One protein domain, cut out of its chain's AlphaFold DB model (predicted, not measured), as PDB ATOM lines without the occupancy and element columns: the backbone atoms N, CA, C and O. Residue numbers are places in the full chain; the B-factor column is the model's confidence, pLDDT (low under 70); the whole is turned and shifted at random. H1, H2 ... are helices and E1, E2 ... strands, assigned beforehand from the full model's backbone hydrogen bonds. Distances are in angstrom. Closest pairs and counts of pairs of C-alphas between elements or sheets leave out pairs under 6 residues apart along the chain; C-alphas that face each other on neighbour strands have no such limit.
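AT A GLANCE: This is residues 27 to 222 of the 289 residues of an uncharacterized protein of Intoshia linei (UniProt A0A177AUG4). With little regular structure, the model is two small sheets, curled mixed E3-E2-E5-E4 and antiparallel E7-E6-E8, with short helices H2 and H3 between them and long loops around. The printed part has 196 residues, 62 in named elements, class mixed: E1 H1 E2 E3 H2 E4 E5 H3 E6 E7 H4 E8 H5 H6. It is compact, radius of gyration of the C-alphas 16.9 A, spanning 47 by 42 by 37 A.

IN THESE COORDINATES: Strands are E2 77 to 80, from C-alpha 77 at (124.408, 172.492, 141.181), E3 85 to 87, E4 98 to 101, E5 104 to 107, E6 153 to 156 and E7 166 to 169, 10.2 A each, and E8 184 to 186; E1, 37 to 39, pairs with no named strand. Helices are H1 56 to 59, H2 88 to 93, H3 144 to 149, H4 172 to 178, 10.2 A, H5 198 to 201 and H6 213 to 218, ending at C-alpha 218 (134.417, 156.950, 144.336).

HOW THE PARTS SIT: E2 and E5 are parallel, N 105 to O 79 2.9 A; E4 and E5 form a hairpin, N 99 to O 106 2.9 A. H2 touches H3 at a steep tilt of 66 degrees, the closest C-alphas, Cys 90 and Ile 144, 6.1 A apart. H2 and H3 have every O i to N i+4 pair within hydrogen-bond range; H4 has 1 of 3, with 2 of 4 for i+3, and H6 1 of 2.

THE WHOLE: The printed part has no cut. E5 to H3, 36 residues, is a long link. Residues 193 to 222 are among those under 70.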
ATOM      1  N   VAL A  27     111.511 179.199 141.253       94.50
ATOM      2  CA  VAL A  27     111.253 178.149 140.270       94.50
ATOM      3  C   VAL A  27     111.585 176.804 140.911       94.50
ATOM      4  O   VAL A  27     112.640 176.660 141.543       94.50
ATOM      5  N   TYR A  28     110.685 175.835 140.757       93.88
ATOM      6  CA  TYR A  28     110.833 174.480 141.284       93.88
ATOM      7  C   TYR A  28     111.162 173.493 140.169       93.88
ATOM      8  O   TYR A  28     110.663 173.623 139.056       93.88
ATOM      9  N   CYS A  29     112.018 172.518 140.469       93.62
ATOM     10  CA  CYS A  29     112.373 171.459 139.530       93.62
ATOM     11  C   CYS A  29     111.261 170.405 139.421       93.62
ATOM     12  O   CYS A  29     110.847 169.815 140.424       93.62
ATOM     13  N   ASP A  30     110.866 170.093 138.190       93.50
ATOM     14  CA  ASP A  30     109.905 169.034 137.858       93.50
ATOM     15  C   ASP A  30     110.557 167.656 137.687       93.50
ATOM     16  O   ASP A  30     109.896 166.685 137.327       93.50
ATOM     17  N   GLY A  31     111.859 167.543 137.963       90.31
ATOM     18  CA  GLY A  31     112.557 166.263 137.978       90.31
ATOM     19  C   GLY A  31     111.960 165.296 139.002       90.31
ATOM     20  O   GLY A  31     111.529 165.694 140.095       90.31
ATOM     21  N   GLU A  32     111.966 164.011 138.656       87.19
ATOM     22  CA  GLU A  32     111.570 162.938 139.563       87.19
ATOM     23  C   GLU A  32     112.480 162.943 140.801       87.19
ATOM     24  O   GLU A  32     113.693 163.114 140.691       87.19
ATOM     25  N   ASN A  33     111.887 162.848 141.995       82.94
ATOM     26  CA  ASN A  33     112.592 162.924 143.286       82.94
ATOM     27  C   ASN A  33     113.451 164.192 143.508       82.94
ATOM     28  O   ASN A  33     114.250 164.248 144.444       82.94
ATOM     29  N   CYS A  34     113.268 165.247 142.704       86.56
ATOM     30  CA  CYS A  34     113.985 166.510 142.854       86.56
ATOM     31  C   CYS A  34     113.079 167.590 143.447       86.56
ATOM     32  O   CYS A  34     112.192 168.093 142.766       86.56
ATOM     33  N   ASN A  35     113.328 168.010 144.686       84.62
ATOM     34  CA  ASN A  35     112.536 169.061 145.346       84.62
ATOM     35  C   ASN A  35     113.195 170.445 145.273       84.62
ATOM     36  O   ASN A  35     112.874 171.332 146.057       84.62
ATOM     37  N   LEU A  36     114.134 170.637 144.342       90.69
ATOM     38  CA  LEU A  36     114.924 171.859 144.231       90.69
ATOM     39  C   LEU A  36     114.041 173.091 143.980       90.69
ATOM     40  O   LEU A  36     113.368 173.156 142.957       90.69
ATOM     41  N   GLY A  37     114.131 174.084 144.869       93.06
ATOM     42  CA  GLY A  37     113.560 175.421 144.705       93.06
ATOM     43  C   GLY A  37     114.656 176.488 144.687       93.06
ATOM     44  O   GLY A  37     115.508 176.536 145.584       93.06
ATOM     45  N   VAL A  38     114.661 177.344 143.664       94.69
ATOM     46  CA  VAL A  38     115.656 178.414 143.486       94.69
ATOM     47  C   VAL A  38     115.024 179.680 142.930       94.69
ATOM     48  O   VAL A  38     114.126 179.622 142.102       94.69
ATOM     49  N   HIS A  39     115.521 180.847 143.335       94.50
ATOM     50  CA  HIS A  39     115.181 182.089 142.640       94.50
ATOM     51  C   HIS A  39     115.730 182.083 141.216       94.50
ATOM     52  O   HIS A  39     116.876 181.664 141.014       94.50
ATOM     53  N   GLN A  40     114.962 182.637 140.274       93.56
ATOM     54  CA  GLN A  40     115.369 182.798 138.875       93.56
ATOM     55  C   GLN A  40     116.776 183.405 138.761       93.56
ATOM     56  O   GLN A  40     117.666 182.812 138.146       93.56
ATOM     57  N   ALA A  41     117.008 184.537 139.431       92.25
ATOM     58  CA  ALA A  41     118.293 185.228 139.418       92.25
ATOM     59  C   ALA A  41     119.392 184.461 140.171       92.25
ATOM     60  O   ALA A  41     120.549 184.495 139.763       92.25
ATOM     61  N   CYS A  42     119.054 183.738 141.249       92.50
ATOM     62  CA  CYS A  42     120.047 182.977 142.015       92.50
ATOM     63  C   CYS A  42     120.622 181.799 141.229       92.50
ATOM     64  O   CYS A  42     121.767 181.439 141.464       92.50
ATOM     65  N   TYR A  43     119.847 181.194 140.330       94.38
ATOM     66  CA  TYR A  43     120.301 180.067 139.511       94.38
ATOM     67  C   TYR A  43     120.602 180.456 138.053       94.38
ATOM     68  O   TYR A  43     120.857 179.588 137.214       94.38
ATOM     69  N   SER A  44     120.574 181.760 137.753       93.25
ATOM     70  CA  SER A  44     120.809 182.328 136.418       93.25
ATOM     71  C   SER A  44     119.898 181.728 135.337       93.25
ATOM     72  O   SER A  44     120.334 181.407 134.230       93.25
ATOM     73  N   ILE A  45     118.615 181.558 135.664       92.56
ATOM     74  CA  ILE A  45     117.593 181.100 134.718       92.56
ATOM     75  C   ILE A  45     117.261 182.261 133.771       92.56
ATOM     76  O   ILE A  45     116.743 183.288 134.205       92.56
ATOM     77  N   LYS A  46     117.556 182.097 132.472       89.94
ATOM     78  CA  LYS A  46     117.368 183.147 131.451       89.94
ATOM     79  C   LYS A  46     115.925 183.649 131.393       89.94
ATOM     80  O   LYS A  46     115.687 184.847 131.449       89.94
ATOM     81  N   SER A  47     114.977 182.724 131.331       90.12
ATOM     82  CA  SER A  47     113.542 182.987 131.382       90.12
ATOM     83  C   SER A  47     112.848 181.826 132.084       90.12
ATOM     84  O   SER A  47     113.281 180.675 131.972       90.12
ATOM     85  N   VAL A  48     111.799 182.133 132.846       90.12
ATOM     86  CA  VAL A  48     110.944 181.104 133.446       90.12
ATOM     87  C   VAL A  48     110.102 180.492 132.321       90.12
ATOM     88  O   VAL A  48     109.432 181.249 131.619       90.12
ATOM     89  N   PRO A  49     110.172 179.171 132.083       89.25
ATOM     90  CA  PRO A  49     109.375 178.536 131.041       89.25
ATOM     91  C   PRO A  49     107.891 178.500 131.432       89.25
ATOM     92  O   PRO A  49     107.562 178.420 132.611       89.25
ATOM     93  N   GLU A  50     107.001 178.513 130.437       88.81
ATOM     94  CA  GLU A  50     105.553 178.335 130.650       88.81
ATOM     95  C   GLU A  50     105.188 176.897 131.065       88.81
ATOM     96  O   GLU A  50     104.138 176.665 131.657       88.81
ATOM     97  N   GLY A  51     106.056 175.930 130.751       91.44
ATOM     98  CA  GLY A  51     105.904 174.517 131.096       91.44
ATOM     99  C   GLY A  51     106.949 174.037 132.100       91.44
ATOM    100  O   GLY A  51     107.490 174.813 132.885       91.44
ATOM    101  N   SER A  52     107.251 172.739 132.052       93.94
ATOM    102  CA  SER A  52     108.149 172.120 133.023       93.94
ATOM    103  C   SER A  52     109.560 172.702 133.002       93.94
ATOM    104  O   SER A  52     110.146 172.945 131.940       93.94
ATOM    105  N   TRP A  53     110.137 172.868 134.190       95.25
ATOM    106  CA  TRP A  53     111.519 173.303 134.359       95.25
ATOM    107  C   TRP A  53     112.352 172.235 135.065       95.25
ATOM    108  O   TRP A  53     111.961 171.670 136.082       95.25
ATOM    109  N   TYR A  54     113.560 172.005 134.555       95.19
ATOM    110  CA  TYR A  54     114.498 171.037 135.113       95.19
ATOM    111  C   TYR A  54     115.812 171.719 135.494       95.19
ATOM    112  O   TYR A  54     116.368 172.519 134.729       95.19
ATOM    113  N   CYS A  55     116.338 171.377 136.669       94.81
ATOM    114  CA  CYS A  55     117.681 171.776 137.071       94.81
ATOM    115  C   CYS A  55     118.739 171.071 136.211       94.81
ATOM    116  O   CYS A  55     118.445 170.090 135.523       94.81
ATOM    117  N   ASP A  56     119.981 171.548 136.250       94.44
ATOM    118  CA  ASP A  56     121.020 171.042 135.343       94.44
ATOM    119  C   ASP A  56     121.358 169.559 135.574       94.44
ATOM    120  O   ASP A  56     121.728 168.870 134.629       94.44
ATOM    121  N   VAL A  57     121.168 169.044 136.793       93.31
ATOM    122  CA  VAL A  57     121.344 167.614 137.109       93.31
ATOM    123  C   VAL A  57     120.216 166.778 136.493       93.31
ATOM    124  O   VAL A  57     120.484 165.832 135.755       93.31
ATOM    125  N   CYS A  58     118.955 167.164 136.721       93.94
ATOM    126  CA  CYS A  58     117.793 166.436 136.201       93.94
ATOM    127  C   CYS A  58     117.698 166.483 134.673       93.94
ATOM    128  O   CYS A  58     117.283 165.500 134.071       93.94
ATOM    129  N   LYS A  59     118.126 167.580 134.031       93.44
ATOM    130  CA  LYS A  59     118.208 167.667 132.559       93.44
ATOM    131  C   LYS A  59     119.098 166.591 131.945       93.44
ATOM    132  O   LYS A  59     118.862 166.190 130.813       93.44
ATOM    133  N   LEU A  60     120.129 166.168 132.672       91.31
ATOM    134  CA  LEU A  60     121.061 165.137 132.227       91.31
ATOM    135  C   LEU A  60     120.641 163.727 132.665       91.31
ATOM    136  O   LEU A  60     121.334 162.776 132.322       91.31
ATOM    137  N   GLY A  61     119.545 163.586 133.421       89.12
ATOM    138  CA  GLY A  61     119.087 162.293 133.935       89.12
ATOM    139  C   GLY A  61     120.090 161.622 134.879       89.12
ATOM    140  O   GLY A  61     120.179 160.400 134.899       89.12
ATOM    141  N   ILE A  62     120.891 162.407 135.608       85.62
ATOM    142  CA  ILE A  62     121.908 161.891 136.532       85.62
ATOM    143  C   ILE A  62     121.308 161.788 137.938       85.62
ATOM    144  O   ILE A  62     120.754 162.765 138.439       85.62
ATOM    145  N   ASP A  63     121.490 160.643 138.596       76.50
ATOM    146  CA  ASP A  63     120.915 160.383 139.925       76.50
ATOM    147  C   ASP A  63     121.543 161.232 141.038       76.50
ATOM    148  O   ASP A  63     120.859 161.694 141.952       76.50
ATOM    149  N   SER A  64     122.861 161.445 140.996       78.69
ATOM    150  CA  SER A  64     123.556 162.277 141.980       78.69
ATOM    151  C   SER A  64     124.875 162.830 141.453       78.69
ATOM    152  O   SER A  64     125.527 162.253 140.583       78.69
ATOM    153  N   VAL A  65     125.275 163.975 142.000       88.62
ATOM    154  CA  VAL A  65     126.532 164.654 141.681       88.62
ATOM    155  C   VAL A  65     127.200 165.132 142.962       88.62
ATOM    156  O   VAL A  65     126.549 165.302 143.992       88.62
ATOM    157  N   VAL A  66     128.506 165.384 142.894       85.94
ATOM    158  CA  VAL A  66     129.294 165.822 144.048       85.94
ATOM    159  C   VAL A  66     129.885 167.194 143.805       85.94
ATOM    160  O   VAL A  66     130.557 167.437 142.804       85.94
ATOM    161  N   CYS A  67     129.642 168.092 144.756       88.50
ATOM    162  CA  CYS A  67     130.236 169.415 144.758       88.50
ATOM    163  C   CYS A  67     131.725 169.325 145.073       88.50
ATOM    164  O   CYS A  67     132.117 168.742 146.075       88.50
ATOM    165  N   GLN A  68     132.564 169.995 144.291       83.94
ATOM    166  CA  GLN A  68     134.005 170.031 144.560       83.94
ATOM    167  C   GLN A  68     134.378 170.685 145.900       83.94
ATOM    168  O   GLN A  68     135.475 170.481 146.412       83.94
ATOM    169  N   PHE A  69     133.507 171.538 146.439       84.12
ATOM    170  CA  PHE A  69     133.834 172.431 147.553       84.12
ATOM    171  C   PHE A  69     133.164 172.015 148.865       84.12
ATOM    172  O   PHE A  69     133.448 172.606 149.904       84.12
ATOM    173  N   CYS A  70     132.261 171.033 148.851       84.31
ATOM    174  CA  CYS A  70     131.635 170.535 150.070       84.31
ATOM    175  C   CYS A  70     131.002 169.151 149.860       84.31
ATOM    176  O   CYS A  70     130.622 168.822 148.738       84.31
ATOM    177  N   PRO A  71     130.780 168.389 150.939       82.06
ATOM    178  CA  PRO A  71     130.222 167.043 150.861       82.06
ATOM    179  C   PRO A  71     128.687 166.991 150.764       82.06
ATOM    180  O   PRO A  71     128.129 165.903 150.817       82.06
ATOM    181  N   LEU A  72     127.976 168.124 150.687       84.44
ATOM    182  CA  LEU A  72     126.506 168.127 150.684       84.44
ATOM    183  C   LEU A  72     125.961 167.443 149.412       84.44
ATOM    184  O   LEU A  72     126.307 167.845 148.302       84.44
ATOM    185  N   LYS A  73     125.072 166.455 149.571       82.19
ATOM    186  CA  LYS A  73     124.481 165.692 148.449       82.19
ATOM    187  C   LYS A  73     123.424 166.477 147.658       82.19
ATOM    188  O   LYS A  73     123.257 166.276 146.462       82.19
ATOM    189  N   PHE A  74     122.710 167.381 148.326       85.06
ATOM    190  CA  PHE A  74     121.524 168.056 147.790       85.06
ATOM    191  C   PHE A  74     121.767 169.532 147.469       85.06
ATOM    192  O   PHE A  74     122.773 170.114 147.872       85.06
ATOM    193  N   GLY A  75     120.809 170.172 146.795       89.75
ATOM    194  CA  GLY A  75     120.833 171.604 146.491       89.75
ATOM    195  C   GLY A  75     121.065 171.917 145.015       89.75
ATOM    196  O   GLY A  75     120.943 171.062 144.144       89.75
ATOM    197  N   ALA A  76     121.349 173.187 144.731       93.88
ATOM    198  CA  ALA A  76     121.492 173.694 143.373       93.88
ATOM    199  C   ALA A  76     122.926 173.519 142.866       93.88
ATOM    200  O   ALA A  76     123.842 174.132 143.417       93.88
ATOM    201  N   PHE A  77     123.105 172.746 141.796       94.94
ATOM    202  CA  PHE A  77     124.408 172.492 141.181       94.94
ATOM    203  C   PHE A  77     124.530 173.113 139.791       94.94
ATOM    204  O   PHE A  77     123.534 173.259 139.083       94.94
ATOM    205  N   LYS A  78     125.765 173.422 139.396       95.00
ATOM    206  CA  LYS A  78     126.169 173.779 138.029       95.00
ATOM    207  C   LYS A  78     127.366 172.927 137.619       95.00
ATOM    208  O   LYS A  78     128.184 172.563 138.472       95.00
ATOM    209  N   LYS A  79     127.480 172.643 136.320       94.25
ATOM    210  CA  LYS A  79     128.687 172.037 135.750       94.25
ATOM    211  C   LYS A  79     129.826 173.060 135.769       94.25
ATOM    212  O   LYS A  79     129.582 174.265 135.672       94.25
ATOM    213  N   THR A  80     131.059 172.597 135.909       92.50
ATOM    214  CA  THR A  80     132.255 173.444 135.882       92.50
ATOM    215  C   THR A  80     132.999 173.316 134.550       92.50
ATOM    216  O   THR A  80     132.788 172.361 133.805       92.50
ATOM    217  N   ASN A  81     133.937 174.228 134.277       91.25
ATOM    218  CA  ASN A  81     134.906 174.105 133.171       91.25
ATOM    219  C   ASN A  81     135.908 172.949 133.339       91.25
ATOM    220  O   ASN A  81     136.811 172.797 132.524       91.25
ATOM    221  N   LEU A  82     135.790 172.174 134.416       87.38
ATOM    222  CA  LEU A  82     136.687 171.079 134.769       87.38
ATOM    223  C   LEU A  82     135.974 169.724 134.703       87.38
ATOM    224  O   LEU A  82     136.456 168.761 135.294       87.38
ATOM    225  N   ASP A  83     134.811 169.681 134.044       87.75
ATOM    226  CA  ASP A  83     133.926 168.518 133.953       87.75
ATOM    227  C   ASP A  83     133.508 167.941 135.312       87.75
ATOM    228  O   ASP A  83     133.282 166.746 135.483       87.75
ATOM    229  N   THR A  84     133.359 168.823 136.296       89.44
ATOM    230  CA  THR A  84     132.874 168.487 137.635       89.44
ATOM    231  C   THR A  84     131.641 169.310 137.990       89.44
ATOM    232  O   THR A  84     131.131 170.076 137.172       89.44
ATOM    233  N   TRP A  85     131.147 169.151 139.218       92.69
ATOM    234  CA  TRP A  85     129.974 169.855 139.718       92.69
ATOM    235  C   TRP A  85     130.323 170.726 140.916       92.69
ATOM    236  O   TRP A  85     131.178 170.394 141.738       92.69
ATOM    237  N   ILE A  86     129.639 171.855 141.037       92.25
ATOM    238  CA  ILE A  86     129.766 172.756 142.179       92.25
ATOM    239  C   ILE A  86     128.384 173.255 142.579       92.25
ATOM    240  O   ILE A  86     127.531 173.500 141.723       92.25
ATOM    241  N   HIS A  87     128.141 173.417 143.880       93.06
ATOM    242  CA  HIS A  87     126.953 174.141 144.320       93.06
ATOM    243  C   HIS A  87     127.050 175.606 143.927       93.06
ATOM    244  O   HIS A  87     128.088 176.236 144.135       93.06
ATOM    245  N   VAL A  88     125.936 176.185 143.491       93.69
ATOM    246  CA  VAL A  88     125.887 177.613 143.150       93.69
ATOM    247  C   VAL A  88     126.238 178.490 144.355       93.69
ATOM    248  O   VAL A  88     127.034 179.411 144.224       93.69
ATOM    249  N   ILE A  89     125.771 178.149 145.564       90.38
ATOM    250  CA  ILE A  89     126.145 178.886 146.787       90.38
ATOM    251  C   ILE A  89     127.649 178.794 147.107       90.38
ATOM    252  O   ILE A  89     128.230 179.748 147.623       90.38
ATOM    253  N   CYS A  90     128.297 177.667 146.790       89.69
ATOM    254  CA  CYS A  90     129.745 177.535 146.942       89.69
ATOM    255  C   CYS A  90     130.463 178.443 145.938       89.69
ATOM    256  O   CYS A  90     131.339 179.203 146.341       89.69
ATOM    257  N   ALA A  91     130.061 178.428 144.665       90.19
ATOM    258  CA  ALA A  91     130.626 179.307 143.643       90.19
ATOM    259  C   ALA A  91     130.452 180.798 143.992       90.19
ATOM    260  O   ALA A  91     131.426 181.549 143.970       90.19
ATOM    261  N   ASP A  92     129.250 181.206 144.409       87.38
ATOM    262  CA  ASP A  92     128.930 182.586 144.796       87.38
ATOM    263  C   ASP A  92     129.772 183.091 145.975       87.38
ATOM    264  O   ASP A  92     130.108 184.276 146.052       87.38
ATOM    265  N   PHE A  93     130.112 182.204 146.914       85.12
ATOM    266  CA  PHE A  93     130.990 182.551 148.026       85.12
ATOM    267  C   PHE A  93     132.427 182.792 147.550       85.12
ATOM    268  O   PHE A  93     133.056 183.768 147.959       85.12
ATOM    269  N   PHE A  94     132.935 181.930 146.667       82.25
ATOM    270  CA  PHE A  94     134.276 182.036 146.090       82.25
ATOM    271  C   PHE A  94     134.293 182.871 144.814       82.25
ATOM    272  O   PHE A  94     135.009 182.537 143.879       82.25
ATOM    273  N   ASN A  95     133.560 183.984 144.772       82.56
ATOM    274  CA  ASN A  95     133.420 184.823 143.574       82.56
ATOM    275  C   ASN A  95     134.732 185.433 143.031       82.56
ATOM    276  O   ASN A  95     134.742 186.035 141.960       82.56
ATOM    277  N   SER A  96     135.842 185.316 143.764       81.94
ATOM    278  CA  SER A  96     137.180 185.687 143.301       81.94
ATOM    279  C   SER A  96     137.889 184.574 142.521       81.94
ATOM    280  O   SER A  96     138.867 184.869 141.837       81.94
ATOM    281  N   ILE A  97     137.420 183.328 142.632       85.88
ATOM    282  CA  ILE A  97     137.979 182.102 142.027       85.88
ATOM    283  C   ILE A  97     136.976 181.482 141.046       85.88
ATOM    284  O   ILE A  97     137.368 180.923 140.023       85.88
ATOM    285  N   CYS A  98     135.688 181.589 141.365       87.94
ATOM    286  CA  CYS A  98     134.568 181.045 140.621       87.94
ATOM    287  C   CYS A  98     133.795 182.173 139.933       87.94
ATOM    288  O   CYS A  98     133.415 183.154 140.575       87.94
ATOM    289  N   VAL A  99     133.509 182.006 138.643       88.38
ATOM    290  CA  VAL A  99     132.698 182.944 137.854       88.38
ATOM    291  C   VAL A  99     131.520 182.190 137.246       88.38
ATOM    292  O   VAL A  99     131.715 181.208 136.530       88.38
ATOM    293  N   ASN A 100     130.296 182.641 137.529       85.12
ATOM    294  CA  ASN A 100     129.089 182.106 136.899       85.12
ATOM    295  C   ASN A 100     129.006 182.598 135.445       85.12
ATOM    296  O   ASN A 100     128.986 183.802 135.196       85.12
ATOM    297  N   VAL A 101     128.916 181.668 134.496       85.06
ATOM    298  CA  VAL A 101     128.816 181.917 133.051       85.06
ATOM    299  C   VAL A 101     127.567 181.202 132.531       85.06
ATOM    300  O   VAL A 101     127.623 180.156 131.884       85.06
ATOM    301  N   GLY A 102     126.397 181.735 132.886       82.69
ATOM    302  CA  GLY A 102     125.102 181.182 132.481       82.69
ATOM    303  C   GLY A 102     124.852 179.764 133.010       82.69
ATOM    304  O   GLY A 102     124.436 179.574 134.154       82.69
ATOM    305  N   SER A 103     125.047 178.752 132.163       82.88
ATOM    306  CA  SER A 103     124.835 177.339 132.511       82.88
ATOM    307  C   SER A 103     126.045 176.662 133.160       82.88
ATOM    308  O   SER A 103     125.906 175.540 133.641       82.88
ATOM    309  N   GLN A 104     127.204 177.321 133.204       89.75
ATOM    310  CA  GLN A 104     128.445 176.750 133.730       89.75
ATOM    311  C   GLN A 104     129.111 177.680 134.750       89.75
ATOM    312  O   GLN A 104     128.893 178.890 134.742       89.75
ATOM    313  N   VAL A 105     129.961 177.118 135.609       92.31
ATOM    314  CA  VAL A 105     130.872 177.864 136.487       92.31
ATOM    315  C   VAL A 105     132.312 177.678 136.019       92.31
ATOM    316  O   VAL A 105     132.792 176.554 135.887       92.31
ATOM    317  N   CYS A 106     133.029 178.773 135.793       91.81
ATOM    318  CA  CYS A 106     134.467 178.727 135.538       91.81
ATOM    319  C   CYS A 106     135.232 178.807 136.861       91.81
ATOM    320  O   CYS A 106     134.974 179.708 137.656       91.81
ATOM    321  N   ILE A 107     136.160 177.877 137.084       89.69
ATOM    322  CA  ILE A 107     137.007 177.787 138.275       89.69
ATOM    323  C   ILE A 107     138.460 178.033 137.869       89.69
ATOM    324  O   ILE A 107     139.018 177.305 137.041       89.69
ATOM    325  N   ASP A 108     139.089 179.027 138.494       89.00
ATOM    326  CA  ASP A 108     140.530 179.255 138.389       89.00
ATOM    327  C   ASP A 108     141.299 178.295 139.313       89.00
ATOM    328  O   ASP A 108     141.419 178.512 140.523       89.00
ATOM    329  N   LYS A 109     141.849 177.223 138.728       84.81
ATOM    330  CA  LYS A 109     142.632 176.206 139.448       84.81
ATOM    331  C   LYS A 109     143.868 176.769 140.154       84.81
ATOM    332  O   LYS A 109     144.287 176.214 141.163       84.81
ATOM    333  N   SER A 110     144.460 177.845 139.641       84.50
ATOM    334  CA  SER A 110     145.717 178.383 140.180       84.50
ATOM    335  C   SER A 110     145.538 179.100 141.520       84.50
ATOM    336  O   SER A 110     146.509 179.371 142.222       84.50
ATOM    337  N   ARG A 111     144.290 179.408 141.880       83.00
ATOM    338  CA  ARG A 111     143.936 180.222 143.048       83.00
ATOM    339  C   ARG A 111     143.052 179.489 144.037       83.00
ATOM    340  O   ARG A 111     142.428 180.125 144.883       83.00
ATOM    341  N   LEU A 112     142.985 178.171 143.913       79.81
ATOM    342  CA  LEU A 112     142.316 177.315 144.873       79.81
ATOM    343  C   LEU A 112     143.009 177.463 146.231       79.81
ATOM    344  O   LEU A 112     144.229 177.321 146.294       79.81
ATOM    345  N   PRO A 113     142.270 177.794 147.298       72.50
ATOM    346  CA  PRO A 113     142.883 177.867 148.616       72.50
ATOM    347  C   PRO A 113     143.332 176.477 149.128       72.50
ATOM    348  O   PRO A 113     143.164 175.449 148.464       72.50
ATOM    349  N   ASP A 114     143.817 176.417 150.366       72.38
ATOM    350  CA  ASP A 114     144.208 175.154 150.999       72.38
ATOM    351  C   ASP A 114     143.016 174.345 151.540       72.38
ATOM    352  O   ASP A 114     142.027 174.893 152.046       72.38
ATOM    353  N   LYS A 115     143.152 173.012 151.513       73.88
ATOM    354  CA  LYS A 115     142.225 172.068 152.157       73.88
ATOM    355  C   LYS A 115     142.385 172.140 153.675       73.88
ATOM    356  O   LYS A 115     143.441 171.812 154.199       73.88
ATOM    357  N   ASN A 116     141.325 172.541 154.379       74.81
ATOM    358  CA  ASN A 116     141.272 172.543 155.842       74.81
ATOM    359  C   ASN A 116     140.023 171.797 156.339       74.81
ATOM    360  O   ASN A 116     138.972 171.885 155.699       74.81
ATOM    361  N   PRO A 117     140.098 171.107 157.491       74.62
ATOM    362  CA  PRO A 117     138.970 170.361 158.034       74.62
ATOM    363  C   PRO A 117     137.840 171.295 158.480       74.62
ATOM    364  O   PRO A 117     138.049 172.312 159.151       74.62
ATOM    365  N   CYS A 118     136.606 170.939 158.126       78.44
ATOM    366  CA  CYS A 118     135.427 171.694 158.528       78.44
ATOM    367  C   CYS A 118     135.125 171.476 160.018       78.44
ATOM    368  O   CYS A 118     134.976 170.359 160.484       78.44
ATOM    369  N   SER A 119     134.918 172.551 160.777       78.69
ATOM    370  CA  SER A 119     134.594 172.488 162.209       78.69
ATOM    371  C   SER A 119     133.123 172.146 162.516       78.69
ATOM    372  O   SER A 119     132.716 172.237 163.675       78.69
ATOM    373  N   LEU A 120     132.298 171.852 161.503       77.25
ATOM    374  CA  LEU A 120     130.874 171.504 161.661       77.25
ATOM    375  C   LEU A 120     130.523 170.092 161.190       77.25
ATOM    376  O   LEU A 120     129.459 169.606 161.563       77.25
ATOM    377  N   CYS A 121     131.356 169.457 160.369       75.88
ATOM    378  CA  CYS A 121     131.128 168.097 159.889       75.88
ATOM    379  C   CYS A 121     132.380 167.251 160.113       75.88
ATOM    380  O   CYS A 121     133.478 167.786 160.190       75.88
ATOM    381  N   VAL A 122     132.191 165.938 160.222       62.12
ATOM    382  CA  VAL A 122     133.261 164.970 160.530       62.12
ATOM    383  C   VAL A 122     134.071 164.596 159.279       62.12
ATOM    384  O   VAL A 122     135.003 163.815 159.355       62.12
ATOM    385  N   SER A 123     133.742 165.145 158.105       60.47
ATOM    386  CA  SER A 123     134.472 164.843 156.877       60.47
ATOM    387  C   SER A 123     135.870 165.469 156.893       60.47
ATOM    388  O   SER A 123     136.040 166.670 156.673       60.47
ATOM    389  N   GLU A 124     136.872 164.623 157.132       52.38
ATOM    390  CA  GLU A 124     138.300 164.967 157.086       52.38
ATOM    391  C   GLU A 124     138.850 164.968 155.648       52.38
ATOM    392  O   GLU A 124     139.918 165.514 155.375       52.38
ATOM    393  N   ASN A 125     138.086 164.420 154.698       48.34
ATOM    394  CA  ASN A 125     138.567 164.101 153.362       48.34
ATOM    395  C   ASN A 125     138.067 165.057 152.262       48.34
ATOM    396  O   ASN A 125     136.878 165.153 151.956       48.34
ATOM    397  N   GLY A 126     139.024 165.716 151.602       50.22
ATOM    398  CA  GLY A 126     138.970 166.049 150.172       50.22
ATOM    399  C   GLY A 126     138.229 167.318 149.745       50.22
ATOM    400  O   GLY A 126     138.600 167.889 148.718       50.22
ATOM    401  N   PHE A 127     137.249 167.793 150.511       54.81
ATOM    402  CA  PHE A 127     136.512 169.015 150.181       54.81
ATOM    403  C   PHE A 127     137.141 170.230 150.807       54.81
ATOM    404  O   PHE A 127     137.704 170.179 151.903       54.81
ATOM    405  N   ILE A 128     137.049 171.341 150.094       52.16
ATOM    406  CA  ILE A 128     137.859 172.462 150.472       52.16
ATOM    407  C   ILE A 128     137.156 173.345 151.512       52.16
ATOM    408  O   ILE A 128     136.315 174.192 151.210       52.16
ATOM    409  N   GLY A 129     137.483 173.103 152.787       51.47
ATOM    410  CA  GLY A 129     137.073 173.930 153.917       51.47
ATOM    411  C   GLY A 129     137.801 175.269 153.876       51.47
ATOM    412  O   GLY A 129     138.946 175.392 154.288       51.47
ATOM    413  N   TYR A 130     137.142 176.292 153.344       58.97
ATOM    414  CA  TYR A 130     137.850 177.428 152.754       58.97
ATOM    415  C   TYR A 130     137.719 178.775 153.456       58.97
ATOM    416  O   TYR A 130     138.172 179.796 152.941       58.97
ATOM    417  N   THR A 131     137.104 178.844 154.629       54.34
ATOM    418  CA  THR A 131     136.954 180.144 155.283       54.34
ATOM    419  C   THR A 131     137.554 180.144 156.669       54.34
ATOM    420  O   THR A 131     137.053 179.468 157.558       54.34
ATOM    421  N   ARG A 132     138.583 180.978 156.879       55.34
ATOM    422  CA  ARG A 132     138.949 181.485 158.206       55.34
ATOM    423  C   ARG A 132     137.777 182.327 158.710       55.34
ATOM    424  O   ARG A 132     137.741 183.549 158.571       55.34
ATOM    425  N   ALA A 133     136.757 181.657 159.220       59.09
ATOM    426  CA  ALA A 133     135.432 182.236 159.370       59.09
ATOM    427  C   ALA A 133     135.235 182.955 160.695       59.09
ATOM    428  O   ALA A 133     134.127 183.083 161.185       59.09
ATOM    429  N   CYS A 134     136.280 183.429 161.354       60.62
ATOM    430  CA  CYS A 134     136.051 184.422 162.388       60.62
ATOM    431  C   CYS A 134     137.262 185.342 162.430       60.62
ATOM    432  O   CYS A 134     138.387 184.887 162.607       60.62
ATOM    433  N   GLY A 135     137.043 186.646 162.245       62.09
ATOM    434  CA  GLY A 135     138.105 187.633 162.440       62.09
ATOM    435  C   GLY A 135     138.658 187.588 163.871       62.09
ATOM    436  O   GLY A 135     138.011 187.051 164.770       62.09
ATOM    437  N   GLY A 136     139.834 188.180 164.090       65.31
ATOM    438  CA  GLY A 136     140.435 188.283 165.426       65.31
ATOM    439  C   GLY A 136     141.045 186.975 165.938       65.31
ATOM    440  O   GLY A 136     140.762 186.569 167.058       65.31
ATOM    441  N   GLY A 137     141.850 186.297 165.112       72.81
ATOM    442  CA  GLY A 137     142.669 185.158 165.550       72.81
ATOM    443  C   GLY A 137     141.980 183.791 165.560       72.81
ATOM    444  O   GLY A 137     142.634 182.795 165.841       72.81
ATOM    445  N   CYS A 138     140.696 183.688 165.204       81.06
ATOM    446  CA  CYS A 138     140.042 182.383 165.135       81.06
ATOM    447  C   CYS A 138     140.531 181.572 163.929       81.06
ATOM    448  O   CYS A 138     140.556 182.077 162.805       81.06
ATOM    449  N   ASN A 139     140.864 180.305 164.173       76.44
ATOM    450  CA  ASN A 139     141.373 179.373 163.169       76.44
ATOM    451  C   ASN A 139     140.388 178.226 162.886       76.44
ATOM    452  O   ASN A 139     140.757 177.059 162.897       76.44
ATOM    453  N   LYS A 140     139.099 178.555 162.732       79.12
ATOM    454  CA  LYS A 140     138.054 177.575 162.392       79.12
ATOM    455  C   LYS A 140     137.644 177.714 160.932       79.12
ATOM    456  O   LYS A 140     137.427 178.838 160.473       79.12
ATOM    457  N   TYR A 141     137.475 176.567 160.280       79.81
ATOM    458  CA  TYR A 141     137.121 176.432 158.872       79.81
ATOM    459  C   TYR A 141     135.758 175.781 158.705       79.81
ATOM    460  O   TYR A 141     135.323 175.003 159.549       79.81
ATOM    461  N   PHE A 142     135.053 176.139 157.636       79.50
ATOM    462  CA  PHE A 142     133.682 175.694 157.411       79.50
ATOM    463  C   PHE A 142     133.411 175.531 155.922       79.50
ATOM    464  O   PHE A 142     133.813 176.381 155.125       79.50
ATOM    465  N   HIS A 143     132.660 174.498 155.551       83.44
ATOM    466  CA  HIS A 143     131.962 174.504 154.270       83.44
ATOM    467  C   HIS A 143     130.829 175.533 154.308       83.44
ATOM    468  O   HIS A 143     130.157 175.700 155.331       83.44
ATOM    469  N   ILE A 144     130.573 176.185 153.177       85.69
ATOM    470  CA  ILE A 144     129.507 177.190 153.071       85.69
ATOM    471  C   ILE A 144     128.130 176.573 153.273       85.69
ATOM    472  O   ILE A 144     127.299 177.143 153.974       85.69
ATOM    473  N   THR A 145     127.921 175.365 152.762       86.56
ATOM    474  CA  THR A 145     126.703 174.581 152.975       86.56
ATOM    475  C   THR A 145     126.532 174.163 154.439       86.56
ATOM    476  O   THR A 145     125.453 174.335 154.999       86.56
ATOM    477  N   CYS A 146     127.594 173.732 155.133       84.44
ATOM    478  CA  CYS A 146     127.539 173.497 156.584       84.44
ATOM    479  C   CYS A 146     127.187 174.779 157.358       84.44
ATOM    480  O   CYS A 146     126.412 174.749 158.320       84.44
ATOM    481  N   ALA A 147     127.741 175.921 156.946       84.56
ATOM    482  CA  ALA A 147     127.435 177.206 157.562       84.56
ATOM    483  C   ALA A 147     125.980 177.636 157.324       84.56
ATOM    484  O   ALA A 147     125.323 178.140 158.235       84.56
ATOM    485  N   GLN A 148     125.464 177.403 156.120       87.12
ATOM    486  CA  GLN A 148     124.074 177.648 155.749       87.12
ATOM    487  C   GLN A 148     123.107 176.791 156.578       87.12
ATOM    488  O   GLN A 148     122.183 177.335 157.178       87.12
ATOM    489  N   ILE A 149     123.353 175.482 156.684       85.50
ATOM    490  CA  ILE A 149     122.507 174.539 157.441       85.50
ATOM    491  C   ILE A 149     122.536 174.862 158.938       85.50
ATOM    492  O   ILE A 149     121.514 174.846 159.610       85.50
ATOM    493  N   SER A 150     123.705 175.209 159.475       81.44
ATOM    494  CA  SER A 150     123.853 175.543 160.898       81.44
ATOM    495  C   SER A 150     123.413 176.971 161.254       81.44
ATOM    496  O   SER A 150     123.489 177.371 162.420       81.44
ATOM    497  N   GLY A 151     123.006 177.773 160.262       83.94
ATOM    498  CA  GLY A 151     122.637 179.181 160.438       83.94
ATOM    499  C   GLY A 151     123.800 180.067 160.887       83.94
ATOM    500  O   GLY A 151     123.595 181.046 161.606       83.94
ATOM    501  N   THR A 152     125.031 179.707 160.541       83.19
ATOM    502  CA  THR A 152     126.239 180.490 160.839       83.19
ATOM    503  C   THR A 152     126.729 181.338 159.663       83.19
ATOM    504  O   THR A 152     127.676 182.115 159.810       83.19
ATOM    505  N   LEU A 153     126.061 181.238 158.512       84.94
ATOM    506  CA  LEU A 153     126.279 182.096 157.354       84.94
ATOM    507  C   LEU A 153     125.623 183.471 157.554       84.94
ATOM    508  O   LEU A 153     124.457 183.587 157.933       84.94
ATOM    509  N   ALA A 154     126.365 184.525 157.251       82.75
ATOM    510  CA  ALA A 154     125.932 185.908 157.298       82.75
ATOM    511  C   ALA A 154     126.277 186.641 156.003       82.75
ATOM    512  O   ALA A 154     127.203 186.278 155.278       82.75
ATOM    513  N   ILE A 155     125.543 187.713 155.729       77.38
ATOM    514  CA  ILE A 155     125.824 188.630 154.629       77.38
ATOM    515  C   ILE A 155     126.123 189.996 155.222       77.38
ATOM    516  O   ILE A 155     125.345 190.535 156.014       77.38
ATOM    517  N   LYS A 156     127.261 190.559 154.826       72.62
ATOM    518  CA  LYS A 156     127.598 191.948 155.112       72.62
ATOM    519  C   LYS A 156     127.095 192.813 153.960       72.62
ATOM    520  O   LYS A 156     127.512 192.619 152.818       72.62
ATOM    521  N   LYS A 157     126.227 193.781 154.264       62.41
ATOM    522  CA  LYS A 157     125.848 194.832 153.310       62.41
ATOM    523  C   LYS A 157     126.989 195.851 153.251       62.41
ATOM    524  O   LYS A 157     127.366 196.412 154.282       62.41
ATOM    525  N   LEU A 158     127.589 196.050 152.080       59.03
ATOM    526  CA  LEU A 158     128.580 197.109 151.876       59.03
ATOM    527  C   LEU A 158     127.839 198.420 151.587       59.03
ATOM    528  O   LEU A 158     126.864 198.425 150.846       59.03
ATOM    529  N   LYS A 159     128.272 199.523 152.213       52.31
ATOM    530  CA  LYS A 159     127.620 200.842 152.106       52.31
ATOM    531  C   LYS A 159     127.882 201.561 150.768       52.31
ATOM    532  O   LYS A 159     127.302 202.613 150.544       52.31
ATOM    533  N   LEU A 160     128.748 201.031 149.902       47.91
ATOM    534  CA  LEU A 160     129.220 201.706 148.690       47.91
ATOM    535  C   LEU A 160     128.768 200.948 147.432       47.91
ATOM    536  O   LEU A 160     129.235 199.840 147.186       47.91
ATOM    537  N   THR A 161     127.809 201.554 146.722       43.34
ATOM    538  CA  THR A 161     127.543 201.584 145.259       43.34
ATOM    539  C   THR A 161     127.793 200.373 144.346       43.34
ATOM    540  O   THR A 161     127.722 200.523 143.131       43.34
ATOM    541  N   GLN A 162     127.973 199.156 144.848       46.22
ATOM    542  CA  GLN A 162     127.833 197.943 144.038       46.22
ATOM    543  C   GLN A 162     127.099 196.877 144.845       46.22
ATOM    544  O   GLN A 162     127.431 196.618 146.001       46.22
ATOM    545  N   GLU A 163     126.122 196.230 144.213       52.62
ATOM    546  CA  GLU A 163     125.236 195.172 144.729       52.62
ATOM    547  C   GLU A 163     125.966 193.869 145.133       52.62
ATOM    548  O   GLU A 163     125.414 192.769 145.102       52.62
ATOM    549  N   LYS A 164     127.242 193.946 145.516       52.94
ATOM    550  CA  LYS A 164     128.048 192.787 145.884       52.94
ATOM    551  C   LYS A 164     127.727 192.365 147.313       52.94
ATOM    552  O   LYS A 164     128.155 192.977 148.293       52.94
ATOM    553  N   LYS A 165     126.977 191.268 147.423       62.53
ATOM    554  CA  LYS A 165     126.775 190.528 148.674       62.53
ATOM    555  C   LYS A 165     128.118 189.947 149.109       62.53
ATOM    556  O   LYS A 165     128.667 189.085 148.431       62.53
ATOM    557  N   LEU A 166     128.641 190.398 150.249       72.19
ATOM    558  CA  LEU A 166     129.814 189.772 150.852       72.19
ATOM    559  C   LEU A 166     129.352 188.734 151.869       72.19
ATOM    560  O   LEU A 166     128.891 189.085 152.961       72.19
ATOM    561  N   TYR A 167     129.479 187.459 151.514       77.31
ATOM    562  CA  TYR A 167     129.251 186.376 152.456       77.31
ATOM    563  C   TYR A 167     130.349 186.346 153.522       77.31
ATOM    564  O   TYR A 167     131.531 186.564 153.252       77.31
ATOM    565  N   ARG A 168     129.949 186.067 154.759       79.56
ATOM    566  CA  ARG A 168     130.838 185.771 155.879       79.56
ATOM    567  C   ARG A 168     130.268 184.612 156.667       79.56
ATOM    568  O   ARG A 168     129.071 184.558 156.904       79.56
ATOM    569  N   VAL A 169     131.122 183.712 157.111       80.12
ATOM    570  CA  VAL A 169     130.742 182.653 158.050       80.12
ATOM    571  C   VAL A 169     131.255 183.049 159.434       80.12
ATOM    572  O   VAL A 169     132.212 183.816 159.508       80.12
ATOM    573  N   TYR A 170     130.603 182.583 160.502       81.56
ATOM    574  CA  TYR A 170     131.021 182.780 161.895       81.56
ATOM    575  C   TYR A 170     130.878 181.494 162.700       81.56
ATOM    576  O   TYR A 170     129.819 180.886 162.686       81.56
ATOM    577  N   CYS A 171     131.871 181.084 163.492       81.94
ATOM    578  CA  CYS A 171     131.647 179.949 164.398       81.94
ATOM    579  C   CYS A 171     130.519 180.257 165.407       81.94
ATOM    580  O   CYS A 171     130.245 181.423 165.689       81.94
ATOM    581  N   LYS A 172     129.897 179.232 166.012       81.19
ATOM    582  CA  LYS A 172     128.792 179.418 166.981       81.19
ATOM    583  C   LYS A 172     129.127 180.428 168.092       81.19
ATOM    584  O   LYS A 172     128.310 181.288 168.395       81.19
ATOM    585  N   HIS A 173     130.351 180.379 168.625       82.12
ATOM    586  CA  HIS A 173     130.828 181.319 169.645       82.12
ATOM    587  C   HIS A 173     130.868 182.764 169.115       82.12
ATOM    588  O   HIS A 173     130.365 183.692 169.746       82.12
ATOM    589  N   HIS A 174     131.435 182.973 167.925       81.94
ATOM    590  CA  HIS A 174     131.549 184.307 167.345       81.94
ATOM    591  C   HIS A 174     130.226 184.828 166.786       81.94
ATOM    592  O   HIS A 174     130.000 186.033 166.842       81.94
ATOM    593  N   LYS A 175     129.313 183.966 166.331       80.88
ATOM    594  CA  LYS A 175     127.965 184.372 165.920       80.88
ATOM    595  C   LYS A 175     127.287 185.194 167.017       80.88
ATOM    596  O   LYS A 175     126.827 186.289 166.723       80.88
ATOM    597  N   VAL A 176     127.319 184.730 168.270       78.94
ATOM    598  CA  VAL A 176     126.739 185.449 169.422       78.94
ATOM    599  C   VAL A 176     127.367 186.837 169.585       78.94
ATOM    600  O   VAL A 176     126.655 187.833 169.671       78.94
ATOM    601  N   LYS A 177     128.701 186.925 169.531       75.88
ATOM    602  CA  LYS A 177     129.442 188.193 169.664       75.88
ATOM    603  C   LYS A 177     129.136 189.194 168.544       75.88
ATOM    604  O   LYS A 177     129.129 190.401 168.779       75.88
ATOM    605  N   TYR A 178     128.934 188.713 167.320       72.62
ATOM    606  CA  TYR A 178     128.716 189.558 166.142       72.62
ATOM    607  C   TYR A 178     127.235 189.794 165.816       72.62
ATOM    608  O   TYR A 178     126.954 190.651 164.979       72.62
ATOM    609  N   ASN A 179     126.305 189.106 166.488       68.19
ATOM    610  CA  ASN A 179     124.860 189.243 166.269       68.19
ATOM    611  C   ASN A 179     124.357 190.680 166.494       68.19
ATOM    612  O   ASN A 179     123.404 191.109 165.858       68.19
ATOM    613  N   ASN A 180     125.050 191.450 167.338       63.34
ATOM    614  CA  ASN A 180     124.664 192.815 167.703       63.34
ATOM    615  C   ASN A 180     125.230 193.895 166.758       63.34
ATOM    616  O   ASN A 180     125.080 195.086 167.024       63.34
ATOM    617  N   ARG A 181     125.921 193.526 165.668       68.00
ATOM    618  CA  ARG A 181     126.459 194.512 164.714       68.00
ATOM    619  C   ARG A 181     125.445 194.816 163.612       68.00
ATOM    620  O   ARG A 181     125.169 193.967 162.774       68.00
ATOM    621  N   SER A 182     125.014 196.073 163.525       60.97
ATOM    622  CA  SER A 182     123.983 196.565 162.590       60.97
ATOM    623  C   SER A 182     124.248 196.340 161.090       60.97
ATOM    624  O   SER A 182     123.324 196.412 160.288       60.97
ATOM    625  N   SER A 183     125.491 196.059 160.679       71.06
ATOM    626  CA  SER A 183     125.865 195.843 159.266       71.06
ATOM    627  C   SER A 183     125.895 194.374 158.829       71.06
ATOM    628  O   SER A 183     126.204 194.087 157.667       71.06
ATOM    629  N   LEU A 184     125.607 193.446 159.745       74.56
ATOM    630  CA  LEU A 184     125.672 192.012 159.500       74.56
ATOM    631  C   LEU A 184     124.282 191.390 159.635       74.56
ATOM    632  O   LEU A 184     123.638 191.518 160.669       74.56
ATOM    633  N   THR A 185     123.834 190.678 158.604       81.75
ATOM    634  CA  THR A 185     122.572 189.935 158.646       81.75
ATOM    635  C   THR A 185     122.870 188.446 158.554       81.75
ATOM    636  O   THR A 185     123.342 187.970 157.521       81.75
ATOM    637  N   PHE A 186     122.605 187.706 159.631       82.25
ATOM    638  CA  PHE A 186     122.673 186.246 159.617       82.25
ATOM    639  C   PHE A 186     121.507 185.669 158.820       82.25
ATOM    640  O   PHE A 186     120.369 186.122 158.943       82.25
ATOM    641  N   ARG A 187     121.794 184.666 157.990       80.81
ATOM    642  CA  ARG A 187     120.758 183.914 157.284       80.81
ATOM    643  C   ARG A 187     120.074 182.958 158.255       80.81
ATOM    644  O   ARG A 187     120.718 182.398 159.145       80.81
ATOM    645  N   LYS A 188     118.768 182.760 158.056       81.19
ATOM    646  CA  LYS A 188     118.067 181.632 158.668       81.19
ATOM    647  C   LYS A 188     118.738 180.326 158.206       81.19
ATOM    648  O   LYS A 188     119.173 180.267 157.051       81.19
ATOM    649  N   PRO A 189     118.833 179.311 159.080       83.50
ATOM    650  CA  PRO A 189     119.180 177.955 158.672       83.50
ATOM    651  C   PRO A 189     118.349 177.521 157.464       83.50
ATOM    652  O   PRO A 189     117.136 177.719 157.465       83.50
ATOM    653  N   PHE A 190     118.986 176.948 156.445       82.56
ATOM    654  CA  PHE A 190     118.240 176.329 155.352       82.56
ATOM    655  C   PHE A 190     117.983 174.859 155.673       82.56
ATOM    656  O   PHE A 190     118.932 174.109 155.914       82.56
ATOM    657  N   SER A 191     116.709 174.470 155.681       79.19
ATOM    658  CA  SER A 191     116.295 173.091 155.913       79.19
ATOM    659  C   SER A 191     116.211 172.326 154.592       79.19
ATOM    660  O   SER A 191     115.618 172.798 153.624       79.19
ATOM    661  N   TYR A 192     116.791 171.127 154.573       72.25
ATOM    662  CA  TYR A 192     116.675 170.173 153.466       72.25
ATOM    663  C   TYR A 192     115.619 169.085 153.769       72.25
ATOM    664  O   TYR A 192     115.612 168.043 153.120       72.25
ATOM    665  N   GLU A 193     114.717 169.334 154.734       63.12
ATOM    666  CA  GLU A 193     113.750 168.373 155.303       63.12
ATOM    667  C   GLU A 193     112.811 167.681 154.320       63.12
ATOM    668  O   GLU A 193     112.332 166.583 154.582       63.12
ATOM    669  N   CYS A 194     112.528 168.316 153.194       51.66
ATOM    670  CA  CYS A 194     111.578 167.811 152.208       51.66
ATOM    671  C   CYS A 194     112.231 166.999 151.087       51.66
ATOM    672  O   CYS A 194     111.503 166.498 150.239       51.66
ATOM    673  N   TYR A 195     113.559 166.838 151.030       57.47
ATOM    674  CA  TYR A 195     114.131 165.823 150.135       57.47
ATOM    675  C   TYR A 195     113.635 164.453 150.614       57.47
ATOM    676  O   TYR A 195     113.705 164.168 151.803       57.47
ATOM    677  N   SER A 196     113.084 163.628 149.722       47.53
ATOM    678  CA  SER A 196     112.345 162.396 150.066       47.53
ATOM    679  C   SER A 196     113.142 161.387 150.900       47.53
ATOM    680  O   SER A 196     112.550 160.592 151.629       47.53
ATOM    681  N   ASP A 197     114.472 161.447 150.856       47.62
ATOM    682  CA  ASP A 197     115.329 160.633 151.712       47.62
ATOM    683  C   ASP A 197     115.560 161.224 153.108       47.62
ATOM    684  O   ASP A 197     115.944 160.475 153.995       47.62
ATOM    685  N   TYR A 198     115.257 162.502 153.362       40.88
ATOM    686  CA  TYR A 198     115.482 163.186 154.643       40.88
ATOM    687  C   TYR A 198     114.783 162.522 155.836       40.88
ATOM    688  O   TYR A 198     115.343 162.443 156.928       40.88
ATOM    689  N   SER A 199     113.577 161.988 155.652       36.06
ATOM    690  CA  SER A 199     112.871 161.247 156.707       36.06
ATOM    691  C   SER A 199     113.590 159.947 157.097       36.06
ATOM    692  O   SER A 199     113.503 159.524 158.248       36.06
ATOM    693  N   LYS A 200     114.389 159.359 156.195       39.72
ATOM    694  CA  LYS A 200     115.289 158.228 156.493       39.72
ATOM    695  C   LYS A 200     116.596 158.680 157.177       39.72
ATOM    696  O   LYS A 200     117.286 157.853 157.767       39.72
ATOM    697  N   ILE A 201     116.918 159.981 157.139       41.16
ATOM    698  CA  ILE A 201     118.124 160.610 157.725       41.16
ATOM    699  C   ILE A 201     117.967 160.904 159.223       41.16
ATOM    700  O   ILE A 201     118.966 160.946 159.935       41.16
ATOM    701  N   GLN A 202     116.742 161.074 159.734       40.53
ATOM    702  CA  GLN A 202     116.513 161.486 161.130       40.53
ATOM    703  C   GLN A 202     117.068 160.505 162.182       40.53
ATOM    704  O   GLN A 202     117.349 160.922 163.302       40.53
ATOM    705  N   ASN A 203     117.301 159.240 161.813       37.00
ATOM    706  CA  ASN A 203     117.867 158.211 162.695       37.00
ATOM    707  C   ASN A 203     119.383 157.993 162.523       37.00
ATOM    708  O   ASN A 203     119.956 157.128 163.185       37.00
ATOM    709  N   LEU A 204     120.053 158.756 161.652       34.53
ATOM    710  CA  LEU A 204     121.484 158.622 161.371       34.53
ATOM    711  C   LEU A 204     122.186 159.961 161.619       34.53
ATOM    712  O   LEU A 204     122.043 160.904 160.844       34.53
ATOM    713  N   ASN A 205     122.963 160.025 162.706       38.28
ATOM    714  CA  ASN A 205     123.942 161.073 163.027       38.28
ATOM    715  C   ASN A 205     124.470 161.796 161.779       38.28
ATOM    716  O   ASN A 205     125.278 161.184 161.103       38.28
ATOM    717  N   SER A 206     124.045 163.039 161.492       43.38
ATOM    718  CA  SER A 206     124.654 164.083 160.613       43.38
ATOM    719  C   SER A 206     125.236 163.713 159.223       43.38
ATOM    720  O   SER A 206     125.594 164.610 158.460       43.38
ATOM    721  N   ASN A 207     125.312 162.436 158.866       44.84
ATOM    722  CA  ASN A 207     126.151 161.837 157.834       44.84
ATOM    723  C   ASN A 207     125.342 161.480 156.590       44.84
ATOM    724  O   ASN A 207     125.936 161.154 155.578       44.84
ATOM    725  N   CYS A 208     124.008 161.544 156.631       44.41
ATOM    726  CA  CYS A 208     123.191 161.212 155.461       44.41
ATOM    727  C   CYS A 208     122.904 162.431 154.557       44.41
ATOM    728  O   CYS A 208     122.632 162.270 153.372       44.41
ATOM    729  N   LEU A 209     123.025 163.665 155.076       49.94
ATOM    730  CA  LEU A 209     123.036 164.890 154.249       49.94
ATOM    731  C   LEU A 209     124.364 165.070 153.502       49.94
ATOM    732  O   LEU A 209     124.424 165.708 152.449       49.94
ATOM    733  N   MET A 210     125.429 164.535 154.087       55.06
ATOM    734  CA  MET A 210     126.784 164.620 153.574       55.06
ATOM    735  C   MET A 210     127.141 163.307 152.869       55.06
ATOM    736  O   MET A 210     126.510 162.277 153.083       55.06
ATOM    737  N   LEU A 211     128.128 163.334 151.986       47.62
ATOM    738  CA  LEU A 211     128.778 162.121 151.489       47.62
ATOM    739  C   LEU A 211     129.595 161.491 152.616       47.62
ATOM    740  O   LEU A 211     130.279 162.210 153.350       47.62
ATOM    741  N   ASP A 212     129.516 160.167 152.745       51.62
ATOM    742  CA  ASP A 212     130.441 159.409 153.584       51.62
ATOM    743  C   ASP A 212     131.791 159.223 152.866       51.62
ATOM    744  O   ASP A 212     131.912 159.460 151.664       51.62
ATOM    745  N   GLU A 213     132.834 158.819 153.590       52.06
ATOM    746  CA  GLU A 213     134.194 158.719 153.033       52.06
ATOM    747  C   GLU A 213     134.316 157.714 151.871       52.06
ATOM    748  O   GLU A 213     135.137 157.892 150.963       52.06
ATOM    749  N   ASN A 214     133.463 156.687 151.854       50.53
ATOM    750  CA  ASN A 214     133.428 155.675 150.800       50.53
ATOM    751  C   ASN A 214     132.745 156.202 149.532       50.53
ATOM    752  O   ASN A 214     133.128 155.833 148.425       50.53
ATOM    753  N   ASP A 215     131.752 157.077 149.666       53.88
ATOM    754  CA  ASP A 215     131.144 157.780 148.544       53.88
ATOM    755  C   ASP A 215     132.113 158.817 147.976       53.88
ATOM    756  O   ASP A 215     132.296 158.876 146.764       53.88
ATOM    757  N   VAL A 216     132.805 159.576 148.831       48.66
ATOM    758  CA  VAL A 216     133.784 160.600 148.419       48.66
ATOM    759  C   VAL A 216     134.929 160.005 147.603       48.66
ATOM    760  O   VAL A 216     135.313 160.579 146.586       48.66
ATOM    761  N   SER A 217     135.451 158.848 148.011       50.62
ATOM    762  CA  SER A 217     136.563 158.168 147.329       50.62
ATOM    763  C   SER A 217     136.196 157.599 145.950       50.62
ATOM    764  O   SER A 217     137.080 157.447 145.105       50.62
ATOM    765  N   LYS A 218     134.905 157.352 145.672       49.66
ATOM    766  CA  LYS A 218     134.417 156.950 144.336       49.66
ATOM    767  C   LYS A 218     134.424 158.108 143.335       49.66
ATOM    768  O   LYS A 218     134.540 157.874 142.131       49.66
ATOM    769  N   PHE A 219     134.324 159.352 143.804       50.69
ATOM    770  CA  PHE A 219     134.437 160.530 142.949       50.69
ATOM    771  C   PHE A 219     135.907 160.938 142.863       50.69
ATOM    772  O   PHE A 219     136.526 161.295 143.861       50.69
ATOM    773  N   LYS A 220     136.488 160.900 141.657       44.56
ATOM    774  CA  LYS A 220     137.874 161.329 141.407       44.56
ATOM    775  C   LYS A 220     138.062 162.821 141.737       44.56
ATOM    776  O   LYS A 220     138.056 163.676 140.856       44.56
ATOM    777  N   LEU A 221     138.317 163.133 143.007       50.56
ATOM    778  CA  LEU A 221     138.898 164.399 143.474       50.56
ATOM    779  C   LEU A 221     140.373 164.544 143.039       50.56
ATOM    780  O   LEU A 221     140.981 165.589 143.261       50.56
ATOM    781  N   SER A 222     140.941 163.514 142.398       41.06
ATOM    782  CA  SER A 222     142.344 163.398 141.980       41.06
ATOM    783  C   SER A 222     142.805 164.440 140.955       41.06
ATOM    784  O   SER A 222     143.999 164.613 140.768       41.06
TER     785      SER A 222